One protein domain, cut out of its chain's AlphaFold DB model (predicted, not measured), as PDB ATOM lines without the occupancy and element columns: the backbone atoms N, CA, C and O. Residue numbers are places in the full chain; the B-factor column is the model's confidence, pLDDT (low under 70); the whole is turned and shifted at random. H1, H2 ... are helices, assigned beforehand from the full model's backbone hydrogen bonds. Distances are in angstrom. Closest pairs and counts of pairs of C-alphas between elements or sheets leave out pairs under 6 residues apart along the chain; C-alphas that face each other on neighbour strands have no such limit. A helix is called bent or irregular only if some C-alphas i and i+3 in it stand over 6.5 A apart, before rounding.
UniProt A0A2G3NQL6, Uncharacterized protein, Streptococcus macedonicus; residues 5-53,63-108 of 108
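This is residues 5 to 53 and 63 to 108 of the 108 residues of an uncharacterized protein of Streptococcus macedonicus (UniProt A0A2G3NQL6). Four helical stretches, H1, H3, H4 and the arm H5b, run lengthwise round a four-cornered bundle, each touching the next and running opposite ways to it, with H3 short and its contact with H4 small. H2 crosses one end of this rod, and H5a, the first arm of the bent helix H5, packs on it there. The printed part has 95 residues in two pieces, with five named helices in the order H1 to H5 and no named strand, an all-helix domain. It is compact, with a radius of gyration of the C-alphas of 13.9 A, and its C-alphas span 47 by 20 by 18 A.

H1 covers residues 5 to 26, 32.0 A from first to last C-alpha, beginning at C-alpha 5 (31.916, 63.380, 57.234). H2 covers residues 29 to 38, and H3 residues 45 to 53. H4 covers residues 63 to 76, 20.0 A long, beginning at C-alpha 63 (41.239, 57.528, 54.501). H5, residues 82 to 106, was assigned as one helix by its hydrogen bonds but is bent: C-alphas 90 and 93 are 6.7 A apart. Its arms are H5a, residues 82 to 90, and H5b, residues 93 to 106, 20.3 A long and ending at C-alpha 106 (42.558, 69.851, 59.862).

The hub is H5 taken whole, touching three other helices; its arms stand at a steep tilt of 42 degrees. H5b touches H1 at a shallow tilt of 17 degrees, opposite ways; the closest C-alphas, of Ile 13 and Ile 97, are 5.5 A apart. H5b also touches H4 at 3 degrees, opposite ways, closest at Thr 65 and Val 103, C-alphas 7.3 A apart. H5a touches H2 at a shallow tilt of 26 degrees, opposite ways, closest at the C-alphas of Ala 32 and Leu 83, 4.8 A. With residues 19 to 24 alone, H1 touches H5a at a steep tilt of 58 degrees; the closest C-alphas, of Arg 20 and Ala 89, are 5.0 A apart. With residues 11 to 19 alone, H1 touches H3, closest at the C-alphas of Ser 19 and Leu 46, 6.1 A. With residues 73 to 76 alone, H4 touches H3, closest at the C-alphas of Glu 47 and Val 76, 5.8 A. H2 and H4 are apart. In H1, H2, H3, H4, H5a and H5b every O i to N i+4 pair is within hydrogen-bond range.

The outline is a rod; the two C-alphas farthest apart, of Lys 38 and His 108, are 48.0 A apart. Residues 54 to 62 are not printed, and C-alphas 53 and 63 are 17.7 A apart across this cut. Of the links printed whole, H1 to H2 and H4 to H5 are tight and H2 to H3 is short. The mean pLDDT of the printed part is 90.4; residues 43, 107 and 108 are under 70.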
ATOM      1  N   GLU A   5      30.810  63.914  56.431       88.19
ATOM      2  CA  GLU A   5      31.916  63.380  57.234       88.19
ATOM      3  C   GLU A   5      32.094  64.146  58.552       88.19
ATOM      4  O   GLU A   5      32.196  63.532  59.608       88.19
ATOM      5  N   GLN A   6      32.029  65.481  58.536       90.50
ATOM      6  CA  GLN A   6      32.103  66.275  59.768       90.50
ATOM      7  C   GLN A   6      30.944  65.967  60.727       90.50
ATOM      8  O   GLN A   6      31.138  65.944  61.942       90.50
ATOM      9  N   LEU A   7      29.734  65.739  60.206       90.62
ATOM     10  CA  LEU A   7      28.593  65.311  61.023       90.62
ATOM     11  C   LEU A   7      28.810  63.911  61.606       90.62
ATOM     12  O   LEU A   7      28.506  63.695  62.777       90.62
ATOM     13  N   TYR A   8      29.372  62.994  60.820       89.62
ATOM     14  CA  TYR A   8      29.706  61.648  61.272       89.62
ATOM     15  C   TYR A   8      30.749  61.656  62.393       89.62
ATOM     16  O   TYR A   8      30.508  61.095  63.457       89.62
ATOM     17  N   ILE A   9      31.858  62.381  62.220       92.38
ATOM     18  CA  ILE A   9      32.890  62.504  63.258       92.38
ATOM     19  C   ILE A   9      32.295  63.086  64.549       92.38
ATOM     20  O   ILE A   9      32.560  62.589  65.643       92.38
ATOM     21  N   LYS A  10      31.430  64.104  64.441       93.38
ATOM     22  CA  LYS A  10      30.724  64.669  65.603       93.38
ATOM     23  C   LYS A  10      29.816  63.651  66.295       93.38
ATOM     24  O   LYS A  10      29.741  63.664  67.521       93.38
ATOM     25  N   LEU A  11      29.149  62.776  65.542       91.94
ATOM     26  CA  LEU A  11      28.332  61.695  66.100       91.94
ATOM     27  C   LEU A  11      29.191  60.670  66.850       91.94
ATOM     28  O   LEU A  11      28.812  60.253  67.946       91.94
ATOM     29  N   VAL A  12      30.358  60.310  66.307       92.88
ATOM     30  CA  VAL A  12      31.317  59.421  66.980       92.88
ATOM     31  C   VAL A  12      31.804  60.045  68.290       92.88
ATOM     32  O   VAL A  12      31.695  59.411  69.338       92.88
ATOM     33  N   ILE A  13      32.246  61.310  68.268       96.00
ATOM     34  CA  ILE A  13      32.673  62.049  69.471       96.00
ATOM     35  C   ILE A  13      31.561  62.082  70.523       96.00
ATOM     36  O   ILE A  13      31.796  61.753  71.686       96.00
ATOM     37  N   TYR A  14      30.345  62.462  70.118       95.31
ATOM     38  CA  TYR A  14      29.195  62.517  71.018       95.31
ATOM     39  C   TYR A  14      28.954  61.164  71.687       95.31
ATOM     40  O   TYR A  14      28.804  61.085  72.905       95.31
ATOM     41  N   SER A  15      28.971  60.093  70.900       93.88
ATOM     42  CA  SER A  15      28.668  58.749  71.382       93.88
ATOM     43  C   SER A  15      29.744  58.222  72.324       93.88
ATOM     44  O   SER A  15      29.412  57.667  73.366       93.88
ATOM     45  N   LEU A  16      31.022  58.485  72.036       95.75
ATOM     46  CA  LEU A  16      32.121  58.219  72.966       95.75
ATOM     47  C   LEU A  16      31.928  58.962  74.297       95.75
ATOM     48  O   LEU A  16      32.057  58.360  75.364       95.75
ATOM     49  N   GLY A  17      31.561  60.245  74.247       96.62
ATOM     50  CA  GLY A  17      31.273  61.045  75.439       96.62
ATOM     51  C   GLY A  17      30.125  60.471  76.274       96.62
ATOM     52  O   GLY A  17      30.267  60.293  77.484       96.62
ATOM     53  N   ARG A  18      29.009  60.104  75.630       95.19
ATOM     54  CA  ARG A  18      27.850  59.499  76.306       95.19
ATOM     55  C   ARG A  18      28.171  58.134  76.907       95.19
ATOM     56  O   ARG A  18      27.778  57.884  78.045       95.19
ATOM     57  N   SER A  19      28.903  57.283  76.190       93.88
ATOM     58  CA  SER A  19      29.339  55.985  76.713       93.88
ATOM     59  C   SER A  19      30.243  56.154  77.930       93.88
ATOM     60  O   SER A  19      30.046  55.476  78.933       93.88
ATOM     61  N   ARG A  20      31.179  57.112  77.892       95.81
ATOM     62  CA  ARG A  20      32.034  57.431  79.041       95.81
ATOM     63  C   ARG A  20      31.222  57.832  80.264       95.81
ATOM     64  O   ARG A  20      31.434  57.281  81.337       95.81
ATOM     65  N   GLU A  21      30.315  58.796  80.118       95.94
ATOM     66  CA  GLU A  21      29.459  59.240  81.224       95.94
ATOM     67  C   GLU A  21      28.640  58.086  81.804       95.94
ATOM     68  O   GLU A  21      28.552  57.938  83.022       95.94
ATOM     69  N   PHE A  22      28.081  57.242  80.936       93.00
ATOM     70  CA  PHE A  22      27.321  56.078  81.361       93.00
ATOM     71  C   PHE A  22      28.186  55.120  82.190       93.00
ATOM     72  O   PHE A  22      27.836  54.845  83.336       93.00
ATOM     73  N   ILE A  23      29.330  54.674  81.663       93.06
ATOM     74  CA  ILE A  23      30.219  53.712  82.337       93.06
ATOM     75  C   ILE A  23      30.654  54.246  83.709       93.06
ATOM     76  O   ILE A  23      30.512  53.554  84.715       93.06
ATOM     77  N   LEU A  24      31.106  55.501  83.769       95.12
ATOM     78  CA  LEU A  24      31.624  56.113  85.000       95.12
ATOM     79  C   LEU A  24      30.538  56.466  86.027       95.12
ATOM     80  O   LEU A  24      30.859  56.740  87.178       95.12
ATOM     81  N   SER A  25      29.262  56.475  85.635       94.94
ATOM     82  CA  SER A  25      28.145  56.636  86.579       94.94
ATOM     83  C   SER A  25      27.705  55.322  87.230       94.94
ATOM     84  O   SER A  25      27.040  55.356  88.263       94.94
ATOM     85  N   HIS A  26      28.070  54.177  86.641       90.38
ATOM     86  CA  HIS A  26      27.683  52.847  87.127       90.38
ATOM     87  C   HIS A  26      28.814  52.123  87.856       90.38
ATOM     88  O   HIS A  26      28.534  51.239  88.664       90.38
ATOM     89  N   TYR A  27      30.066  52.482  87.575       92.00
ATOM     90  CA  TYR A  27      31.235  51.808  88.123       92.00
ATOM     91  C   TYR A  27      32.244  52.806  88.685       92.00
ATOM     92  O   TYR A  27      32.592  53.789  88.030       92.00
ATOM     93  N   ASP A  28      32.746  52.495  89.875       94.94
ATOM     94  CA  ASP A  28      34.090  52.864  90.311       94.94
ATOM     95  C   ASP A  28      35.054  51.682  90.070       94.94
ATOM     96  O   ASP A  28      34.645  50.615  89.598       94.94
ATOM     97  N   GLU A  29      36.345  51.876  90.354       95.44
ATOM     98  CA  GLU A  29      37.382  50.862  90.114       95.44
ATOM     99  C   GLU A  29      37.138  49.578  90.921       95.44
ATOM    100  O   GLU A  29      37.142  48.490  90.348       95.44
ATOM    101  N   GLU A  30      36.835  49.700  92.218       96.38
ATOM    102  CA  GLU A  30      36.613  48.554  93.113       96.38
ATOM    103  C   GLU A  30      35.406  47.714  92.664       96.38
ATOM    104  O   GLU A  30      35.444  46.478  92.661       96.38
ATOM    105  N   LEU A  31      34.314  48.366  92.261       94.38
ATOM    106  CA  LEU A  31      33.136  47.676  91.749       94.38
ATOM    107  C   LEU A  31      33.415  47.020  90.392       94.38
ATOM    108  O   LEU A  31      32.968  45.893  90.162       94.38
ATOM    109  N   ALA A  32      34.160  47.683  89.504       93.31
ATOM    110  CA  ALA A  32      34.532  47.128  88.204       93.31
ATOM    111  C   ALA A  32      35.404  45.866  88.341       93.31
ATOM    112  O   ALA A  32      35.192  44.893  87.607       93.31
ATOM    113  N   GLU A  33      36.331  45.850  89.304       94.94
ATOM    114  CA  GLU A  33      37.129  44.674  89.669       94.94
ATOM    115  C   GLU A  33      36.230  43.526  90.146       94.94
ATOM    116  O   GLU A  33      36.226  42.454  89.538       94.94
ATOM    117  N   LYS A  34      35.370  43.771  91.145       94.62
ATOM    118  CA  LYS A  34      34.454  42.753  91.697       94.62
ATOM    119  C   LYS A  34      33.522  42.145  90.650       94.62
ATOM    120  O   LYS A  34      33.264  40.939  90.655       94.62
ATOM    121  N   VAL A  35      32.972  42.970  89.757       91.38
ATOM    122  CA  VAL A  35      32.089  42.487  88.684       91.38
ATOM    123  C   VAL A  35      32.878  41.651  87.679       91.38
ATOM    124  O   VAL A  35      32.380  40.610  87.258       91.38
ATOM    125  N   THR A  36      34.105  42.054  87.346       90.88
ATOM    126  CA  THR A  36      34.991  41.306  86.440       90.88
ATOM    127  C   THR A  36      35.380  39.947  87.013       90.88
ATOM    128  O   THR A  36      35.337  38.952  86.297       90.88
ATOM    129  N   GLU A  37      35.696  39.864  88.305       92.94
ATOM    130  CA  GLU A  37      35.983  38.586  88.972       92.94
ATOM    131  C   GLU A  37      34.794  37.619  88.895       92.94
ATOM    132  O   GLU A  37      34.964  36.416  88.695       92.94
ATOM    133  N   LYS A  38      33.572  38.149  89.028       90.69
ATOM    134  CA  LYS A  38      32.338  37.359  88.970       90.69
ATOM    135  C   LYS A  38      31.924  36.998  87.539       90.69
ATOM    136  O   LYS A  38      31.339  35.936  87.324       90.69
ATOM    137  N   TYR A  39      32.202  37.879  86.582       85.19
ATOM    138  CA  TYR A  39      31.829  37.763  85.173       85.19
ATOM    139  C   TYR A  39      33.028  38.156  84.289       85.19
ATOM    140  O   TYR A  39      33.109  39.296  83.825       85.19
ATOM    141  N   PRO A  40      33.970  37.225  84.055       77.44
ATOM    142  CA  PRO A  40      35.241  37.528  83.395       77.44
ATOM    143  C   PRO A  40      35.112  37.829  81.899       77.44
ATOM    144  O   PRO A  40      36.015  38.440  81.332       77.44
ATOM    145  N   GLU A  41      34.005  37.422  81.273       76.00
ATOM    146  CA  GLU A  41      33.709  37.678  79.865       76.00
ATOM    147  C   GLU A  41      32.325  38.314  79.722       76.00
ATOM    148  O   GLU A  41      31.296  37.656  79.895       76.00
ATOM    149  N   ILE A  42      32.292  39.605  79.390       73.06
ATOM    150  CA  ILE A  42      31.060  40.304  79.023       73.06
ATOM    151  C   ILE A  42      31.314  41.197  77.812       73.06
ATOM    152  O   ILE A  42      32.312  41.914  77.747       73.06
ATOM    153  N   LYS A  43      30.396  41.156  76.839       66.44
ATOM    154  CA  LYS A  43      30.377  42.163  75.776       66.44
ATOM    155  C   LYS A  43      29.956  43.496  76.374       66.44
ATOM    156  O   LYS A  43      28.958  43.580  77.087       66.44
ATOM    157  N   THR A  44      30.740  44.514  76.074       72.69
ATOM    158  CA  THR A  44      30.665  45.829  76.703       72.69
ATOM    159  C   THR A  44      29.623  46.703  76.005       72.69
ATOM    160  O   THR A  44      29.363  46.557  74.804       72.69
ATOM    161  N   MET A  45      28.989  47.621  76.742       79.38
ATOM    162  CA  MET A  45      28.000  48.539  76.156       79.38
ATOM    163  C   MET A  45      28.660  49.458  75.120       79.38
ATOM    164  O   MET A  45      28.038  49.834  74.118       79.38
ATOM    165  N   LEU A  46      29.933  49.784  75.339       85.12
ATOM    166  CA  LEU A  46      30.748  50.552  74.413       85.12
ATOM    167  C   LEU A  46      30.881  49.878  73.041       85.12
ATOM    168  O   LEU A  46      30.672  50.545  72.027       85.12
ATOM    169  N   GLU A  47      31.175  48.574  72.995       85.50
ATOM    170  CA  GLU A  47      31.274  47.830  71.732       85.50
ATOM    171  C   GLU A  47      29.945  47.863  70.975       85.50
ATOM    172  O   GLU A  47      29.917  48.197  69.792       85.50
ATOM    173  N   PHE A  48      28.831  47.591  71.660       83.12
ATOM    174  CA  PHE A  48      27.504  47.624  71.043       83.12
ATOM    175  C   PHE A  48      27.157  49.008  70.471       83.12
ATOM    176  O   PHE A  48      26.670  49.123  69.343       83.12
ATOM    177  N   THR A  49      27.438  50.066  71.234       86.12
ATOM    178  CA  THR A  49      27.179  51.451  70.820       86.12
ATOM    179  C   THR A  49      27.961  51.786  69.556       86.12
ATOM    180  O   THR A  49      27.388  52.253  68.572       86.12
ATOM    181  N   LEU A  50      29.261  51.485  69.544       86.62
ATOM    182  CA  LEU A  50      30.119  51.781  68.405       86.62
ATOM    183  C   LEU A  50      29.798  50.910  67.190       86.62
ATOM    184  O   LEU A  50      29.763  51.442  66.090       86.62
ATOM    185  N   LEU A  51      29.446  49.632  67.358       84.69
ATOM    186  CA  LEU A  51      28.958  48.793  66.255       84.69
ATOM    187  C   LEU A  51      27.676  49.332  65.607       84.69
ATOM    188  O   LEU A  51      27.441  49.079  64.430       84.69
ATOM    189  N   THR A  52      26.850  50.061  66.360       81.88
ATOM    190  CA  THR A  52      25.599  50.647  65.854       81.88
ATOM    191  C   THR A  52      25.834  51.948  65.086       81.88
ATOM    192  O   THR A  52      25.054  52.291  64.201       81.88
ATOM    193  N   ILE A  53      26.915  52.672  65.394       82.00
ATOM    194  CA  ILE A  53      27.234  53.973  64.779       82.00
ATOM    195  C   ILE A  53      28.277  53.855  63.668       82.00
ATOM    196  O   ILE A  53      28.209  54.591  62.690       82.00
ATOM    197  N   GLN A  63      40.376  58.624  54.059       89.44
ATOM    198  CA  GLN A  63      41.239  57.528  54.501       89.44
ATOM    199  C   GLN A  63      41.709  57.711  55.956       89.44
ATOM    200  O   GLN A  63      41.856  56.735  56.686       89.44
ATOM    201  N   GLU A  64      41.925  58.959  56.384       91.19
ATOM    202  CA  GLU A  64      42.300  59.285  57.763       91.19
ATOM    203  C   GLU A  64      41.173  58.947  58.751       91.19
ATOM    204  O   GLU A  64      41.413  58.267  59.748       91.19
ATOM    205  N   THR A  65      39.934  59.364  58.465       90.62
ATOM    206  CA  THR A  65      38.775  59.066  59.321       90.62
ATOM    207  C   THR A  65      38.471  57.569  59.367       90.62
ATOM    208  O   THR A  65      38.143  57.051  60.435       90.62
ATOM    209  N   GLU A  66      38.576  56.872  58.233       90.25
ATOM    210  CA  GLU A  66      38.350  55.425  58.138       90.25
ATOM    211  C   GLU A  66      39.365  54.649  58.987       90.25
ATOM    212  O   GLU A  66      38.968  53.908  59.887       90.25
ATOM    213  N   ALA A  67      40.663  54.927  58.812       91.56
ATOM    214  CA  ALA A  67      41.718  54.318  59.620       91.56
ATOM    215  C   ALA A  67      41.509  54.569  61.122       91.56
ATOM    216  O   ALA A  67      41.662  53.665  61.942       91.56
ATOM    217  N   LEU A  68      41.098  55.786  61.493       93.62
ATOM    218  CA  LEU A  68      40.850  56.134  62.888       93.62
ATOM    219  C   LEU A  68      39.653  55.371  63.487       93.62
ATOM    220  O   LEU A  68      39.699  54.970  64.653       93.62
ATOM    221  N   CYS A  69      38.593  55.149  62.705       91.62
ATOM    222  CA  CYS A  69      37.446  54.337  63.119       91.62
ATOM    223  C   CYS A  69      37.828  52.860  63.283       91.62
ATOM    224  O   CYS A  69      37.427  52.235  64.269       91.62
ATOM    225  N   ASP A  70      38.632  52.324  62.366       90.88
ATOM    226  CA  ASP A  70      39.123  50.946  62.425       90.88
ATOM    227  C   ASP A  70      40.000  50.707  63.659       90.88
ATOM    228  O   ASP A  70      39.797  49.729  64.386       90.88
ATOM    229  N   GLU A  71      40.931  51.619  63.959       94.12
ATOM    230  CA  GLU A  71      41.766  51.530  65.162       94.12
ATOM    231  C   GLU A  71      40.933  51.592  66.454       94.12
ATOM    232  O   GLU A  71      41.194  50.843  67.408       94.12
ATOM    233  N   LEU A  72      39.918  52.465  66.497       94.38
ATOM    234  CA  LEU A  72      38.996  52.560  67.629       94.38
ATOM    235  C   LEU A  72      38.246  51.235  67.818       94.38
ATOM    236  O   LEU A  72      38.240  50.683  68.920       94.38
ATOM    237  N   MET A  73      37.654  50.697  66.750       91.12
ATOM    238  CA  MET A  73      36.921  49.430  66.802       91.12
ATOM    239  C   MET A  73      37.806  48.255  67.189       91.12
ATOM    240  O   MET A  73      37.387  47.403  67.975       91.12
ATOM    241  N   PHE A  74      39.036  48.213  66.681       91.44
ATOM    242  CA  PHE A  74      40.014  47.210  67.081       91.44
ATOM    243  C   PHE A  74      40.307  47.275  68.584       91.44
ATOM    244  O   PHE A  74      40.340  46.243  69.254       91.44
ATOM    245  N   SER A  75      40.471  48.482  69.128       92.69
ATOM    246  CA  SER A  75      40.729  48.687  70.556       92.69
ATOM    247  C   SER A  75      39.546  48.243  71.418       92.69
ATOM    248  O   SER A  75      39.728  47.542  72.411       92.69
ATOM    249  N   VAL A  76      38.324  48.585  71.005       90.75
ATOM    250  CA  VAL A  76      37.102  48.291  71.766       90.75
ATOM    251  C   VAL A  76      36.745  46.804  71.742       90.75
ATOM    252  O   VAL A  76      36.358  46.258  72.770       90.75
ATOM    253  N   ARG A  77      36.955  46.103  70.621       88.31
ATOM    254  CA  ARG A  77      36.720  44.646  70.514       88.31
ATOM    255  C   ARG A  77      37.613  43.801  71.429       88.31
ATOM    256  O   ARG A  77      37.339  42.623  71.634       88.31
ATOM    257  N   ARG A  78      38.692  44.384  71.960       88.44
ATOM    258  CA  ARG A  78      39.601  43.741  72.923       88.44
ATOM    259  C   ARG A  78      39.192  43.961  74.380       88.44
ATOM    260  O   ARG A  78      39.862  43.468  75.286       88.44
ATOM    261  N   LEU A  79      38.121  44.715  74.617       89.50
ATOM    262  CA  LEU A  79      37.544  44.881  75.941       89.50
ATOM    263  C   LEU A  79      36.660  43.667  76.223       89.50
ATOM    264  O   LEU A  79      35.567  43.541  75.678       89.50
ATOM    265  N   HIS A  80      37.158  42.757  77.055       84.31
ATOM    266  CA  HIS A  80      36.468  41.502  77.364       84.31
ATOM    267  C   HIS A  80      35.768  41.517  78.726       84.31
ATOM    268  O   HIS A  80      35.095  40.554  79.077       84.31
ATOM    269  N   ASN A  81      35.911  42.592  79.503       89.88
ATOM    270  CA  ASN A  81      35.347  42.690  80.843       89.88
ATOM    271  C   ASN A  81      35.054  44.137  81.258       89.88
ATOM    272  O   ASN A  81      35.477  45.098  80.609       89.88
ATOM    273  N   VAL A  82      34.334  44.267  82.375       91.25
ATOM    274  CA  VAL A  82      33.896  45.552  82.938       91.25
ATOM    275  C   VAL A  82      35.079  46.413  83.376       91.25
ATOM    276  O   VAL A  82      35.073  47.615  83.132       91.25
ATOM    277  N   LEU A  83      36.125  45.821  83.962       93.75
ATOM    278  CA  LEU A  83      37.329  46.557  84.356       93.75
ATOM    279  C   LEU A  83      38.052  47.162  83.146       93.75
ATOM    280  O   LEU A  83      38.534  48.293  83.208       93.75
ATOM    281  N   GLY A  84      38.114  46.430  82.036       93.38
ATOM    282  CA  GLY A  84      38.632  46.918  80.767       93.38
ATOM    283  C   GLY A  84      37.798  48.082  80.237       93.38
ATOM    284  O   GLY A  84      38.360  49.117  79.894       93.38
ATOM    285  N   GLU A  85      36.470  47.950  80.231       92.75
ATOM    286  CA  GLU A  85      35.550  49.016  79.807       92.75
ATOM    287  C   GLU A  85      35.678  50.279  80.673       92.75
ATOM    288  O   GLU A  85      35.771  51.389  80.146       92.75
ATOM    289  N   TYR A  86      35.765  50.116  81.992       94.94
ATOM    290  CA  TYR A  86      35.990  51.207  82.939       94.94
ATOM    291  C   TYR A  86      37.332  51.912  82.696       94.94
ATOM    292  O   TYR A  86      37.385  53.137  82.560       94.94
ATOM    293  N   ASN A  87      38.421  51.146  82.567       95.38
ATOM    294  CA  ASN A  87      39.745  51.700  82.278       95.38
ATOM    295  C   ASN A  87      39.767  52.456  80.947       95.38
ATOM    296  O   ASN A  87      40.314  53.561  80.879       95.38
ATOM    297  N   PHE A  88      39.125  51.895  79.922       95.94
ATOM    298  CA  PHE A  88      39.002  52.524  78.615       95.94
ATOM    299  C   PHE A  88      38.220  53.841  78.698       95.94
ATOM    300  O   PHE A  88      38.621  54.849  78.113       95.94
ATOM    301  N   ALA A  89      37.139  53.881  79.481       95.56
ATOM    302  CA  ALA A  89      36.357  55.095  79.692       95.56
ATOM    303  C   ALA A  89      37.149  56.221  80.380       95.56
ATOM    304  O   ALA A  89      36.998  57.394  80.020       95.56
ATOM    305  N   ILE A  90      38.011  55.893  81.346       97.19
ATOM    306  CA  ILE A  90      38.842  56.894  82.030       97.19
ATOM    307  C   ILE A  90      39.982  57.380  81.140       97.19
ATOM    308  O   ILE A  90      40.190  58.590  81.036       97.19
ATOM    309  N   LYS A  91      40.734  56.449  80.548       97.06
ATOM    310  CA  LYS A  91      42.046  56.731  79.951       97.06
ATOM    311  C   LYS A  91      41.960  56.955  78.446       97.06
ATOM    312  O   LYS A  91      42.515  57.930  77.949       97.06
ATOM    313  N   ASP A  92      41.237  56.097  77.734       97.62
ATOM    314  CA  ASP A  92      41.314  56.018  76.275       97.62
ATOM    315  C   ASP A  92      40.260  56.876  75.571       97.62
ATOM    316  O   ASP A  92      40.575  57.533  74.579       97.62
ATOM    317  N   ILE A  93      39.022  56.947  76.076       97.12
ATOM    318  CA  ILE A  93      37.965  57.766  75.450       97.12
ATOM    319  C   ILE A  93      38.391  59.238  75.250       97.12
ATOM    320  O   ILE A  93      38.201  59.749  74.142       97.12
ATOM    321  N   PRO A  94      38.999  59.935  76.232       98.25
ATOM    322  CA  PRO A  94      39.481  61.303  76.023       98.25
ATOM    323  C   PRO A  94      40.520  61.420  74.898       98.25
ATOM    324  O   PRO A  94      40.523  62.401  74.154       98.25
ATOM    325  N   ILE A  95      41.382  60.410  74.750       98.25
ATOM    326  CA  ILE A  95      42.405  60.357  73.700       98.25
ATOM    327  C   ILE A  95      41.733  60.216  72.332       98.25
ATOM    328  O   ILE A  95      42.063  60.963  71.410       98.25
ATOM    329  N   TRP A  96      40.760  59.311  72.203       97.81
ATOM    330  CA  TRP A  96      40.004  59.121  70.964       97.81
ATOM    331  C   TRP A  96      39.229  60.370  70.559       97.81
ATOM    332  O   TRP A  96      39.317  60.784  69.405       97.81
ATOM    333  N   ILE A  97      38.532  61.010  71.502       97.88
ATOM    334  CA  ILE A  97      37.829  62.274  71.247       97.88
ATOM    335  C   ILE A  97      38.802  63.321  70.692       97.88
ATOM    336  O   ILE A  97      38.521  63.910  69.651       97.88
ATOM    337  N   ASN A  98      39.975  63.494  71.309       98.00
ATOM    338  CA  ASN A  98      40.985  64.443  70.836       98.00
ATOM    339  C   ASN A  98      41.482  64.105  69.415       98.00
ATOM    340  O   ASN A  98      41.570  64.992  68.566       98.00
ATOM    341  N   LYS A  99      41.738  62.823  69.106       97.31
ATOM    342  CA  LYS A  99      42.108  62.402  67.741       97.31
ATOM    343  C   LYS A  99      41.046  62.826  66.714       97.31
ATOM    344  O   LYS A  99      41.390  63.463  65.722       97.31
ATOM    345  N   PHE A 100      39.766  62.558  66.977       95.75
ATOM    346  CA  PHE A 100      38.666  62.955  66.086       95.75
ATOM    347  C   PHE A 100      38.487  64.479  65.988       95.75
ATOM    348  O   PHE A 100      38.221  65.009  64.907       95.75
ATOM    349  N   GLU A 101      38.662  65.211  67.089       96.31
ATOM    350  CA  GLU A 101      38.638  66.677  67.078       96.31
ATOM    351  C   GLU A 101      39.758  67.273  66.221       96.31
ATOM    352  O   GLU A 101      39.550  68.298  65.571       96.31
ATOM    353  N   ASN A 102      40.937  66.647  66.187       95.56
ATOM    354  CA  ASN A 102      42.035  67.100  65.337       95.56
ATOM    355  C   ASN A 102      41.725  66.884  63.853       95.56
ATOM    356  O   ASN A 102      41.945  67.803  63.069       95.56
ATOM    357  N   VAL A 103      41.101  65.760  63.478       92.06
ATOM    358  CA  VAL A 103      40.610  65.541  62.102       92.06
ATOM    359  C   VAL A 103      39.584  66.611  61.701       92.06
ATOM    360  O   VAL A 103      39.616  67.126  60.584       92.06
ATOM    361  N   LEU A 104      38.693  67.019  62.615       90.56
ATOM    362  CA  LEU A 104      37.752  68.116  62.351       90.56
ATOM    363  C   LEU A 104      38.454  69.461  62.119       90.56
ATOM    364  O   LEU A 104      38.010  70.224  61.264       90.56
ATOM    365  N   LYS A 105      39.522  69.760  62.871       89.06
ATOM    366  CA  LYS A 105      40.289  71.015  62.755       89.06
ATOM    367  C   LYS A 105      41.150  71.065  61.492       89.06
ATOM    368  O   LYS A 105      41.275  72.134  60.912       89.06
ATOM    369  N   SER A 106      41.724  69.938  61.071       79.12
ATOM    370  CA  SER A 106      42.558  69.851  59.862       79.12
ATOM    371  C   SER A 106      41.758  70.014  58.564       79.12
ATOM    372  O   SER A 106      42.319  70.396  57.544       79.12
ATOM    373  N   ASN A 107      40.449  69.751  58.605       63.25
ATOM    374  CA  ASN A 107      39.526  69.869  57.471       63.25
ATOM    375  C   ASN A 107      38.807  71.237  57.395       63.25
ATOM    376  O   ASN A 107      37.748  71.338  56.762       63.25
ATOM    377  N   HIS A 108      39.333  72.265  58.073       54.84
ATOM    378  CA  HIS A 108      38.779  73.622  58.132       54.84
ATOM    379  C   HIS A 108      39.614  74.655  57.374       54.84
ATOM    380  O   HIS A 108      40.859  74.557  57.397       54.84
TER     381      HIS A 108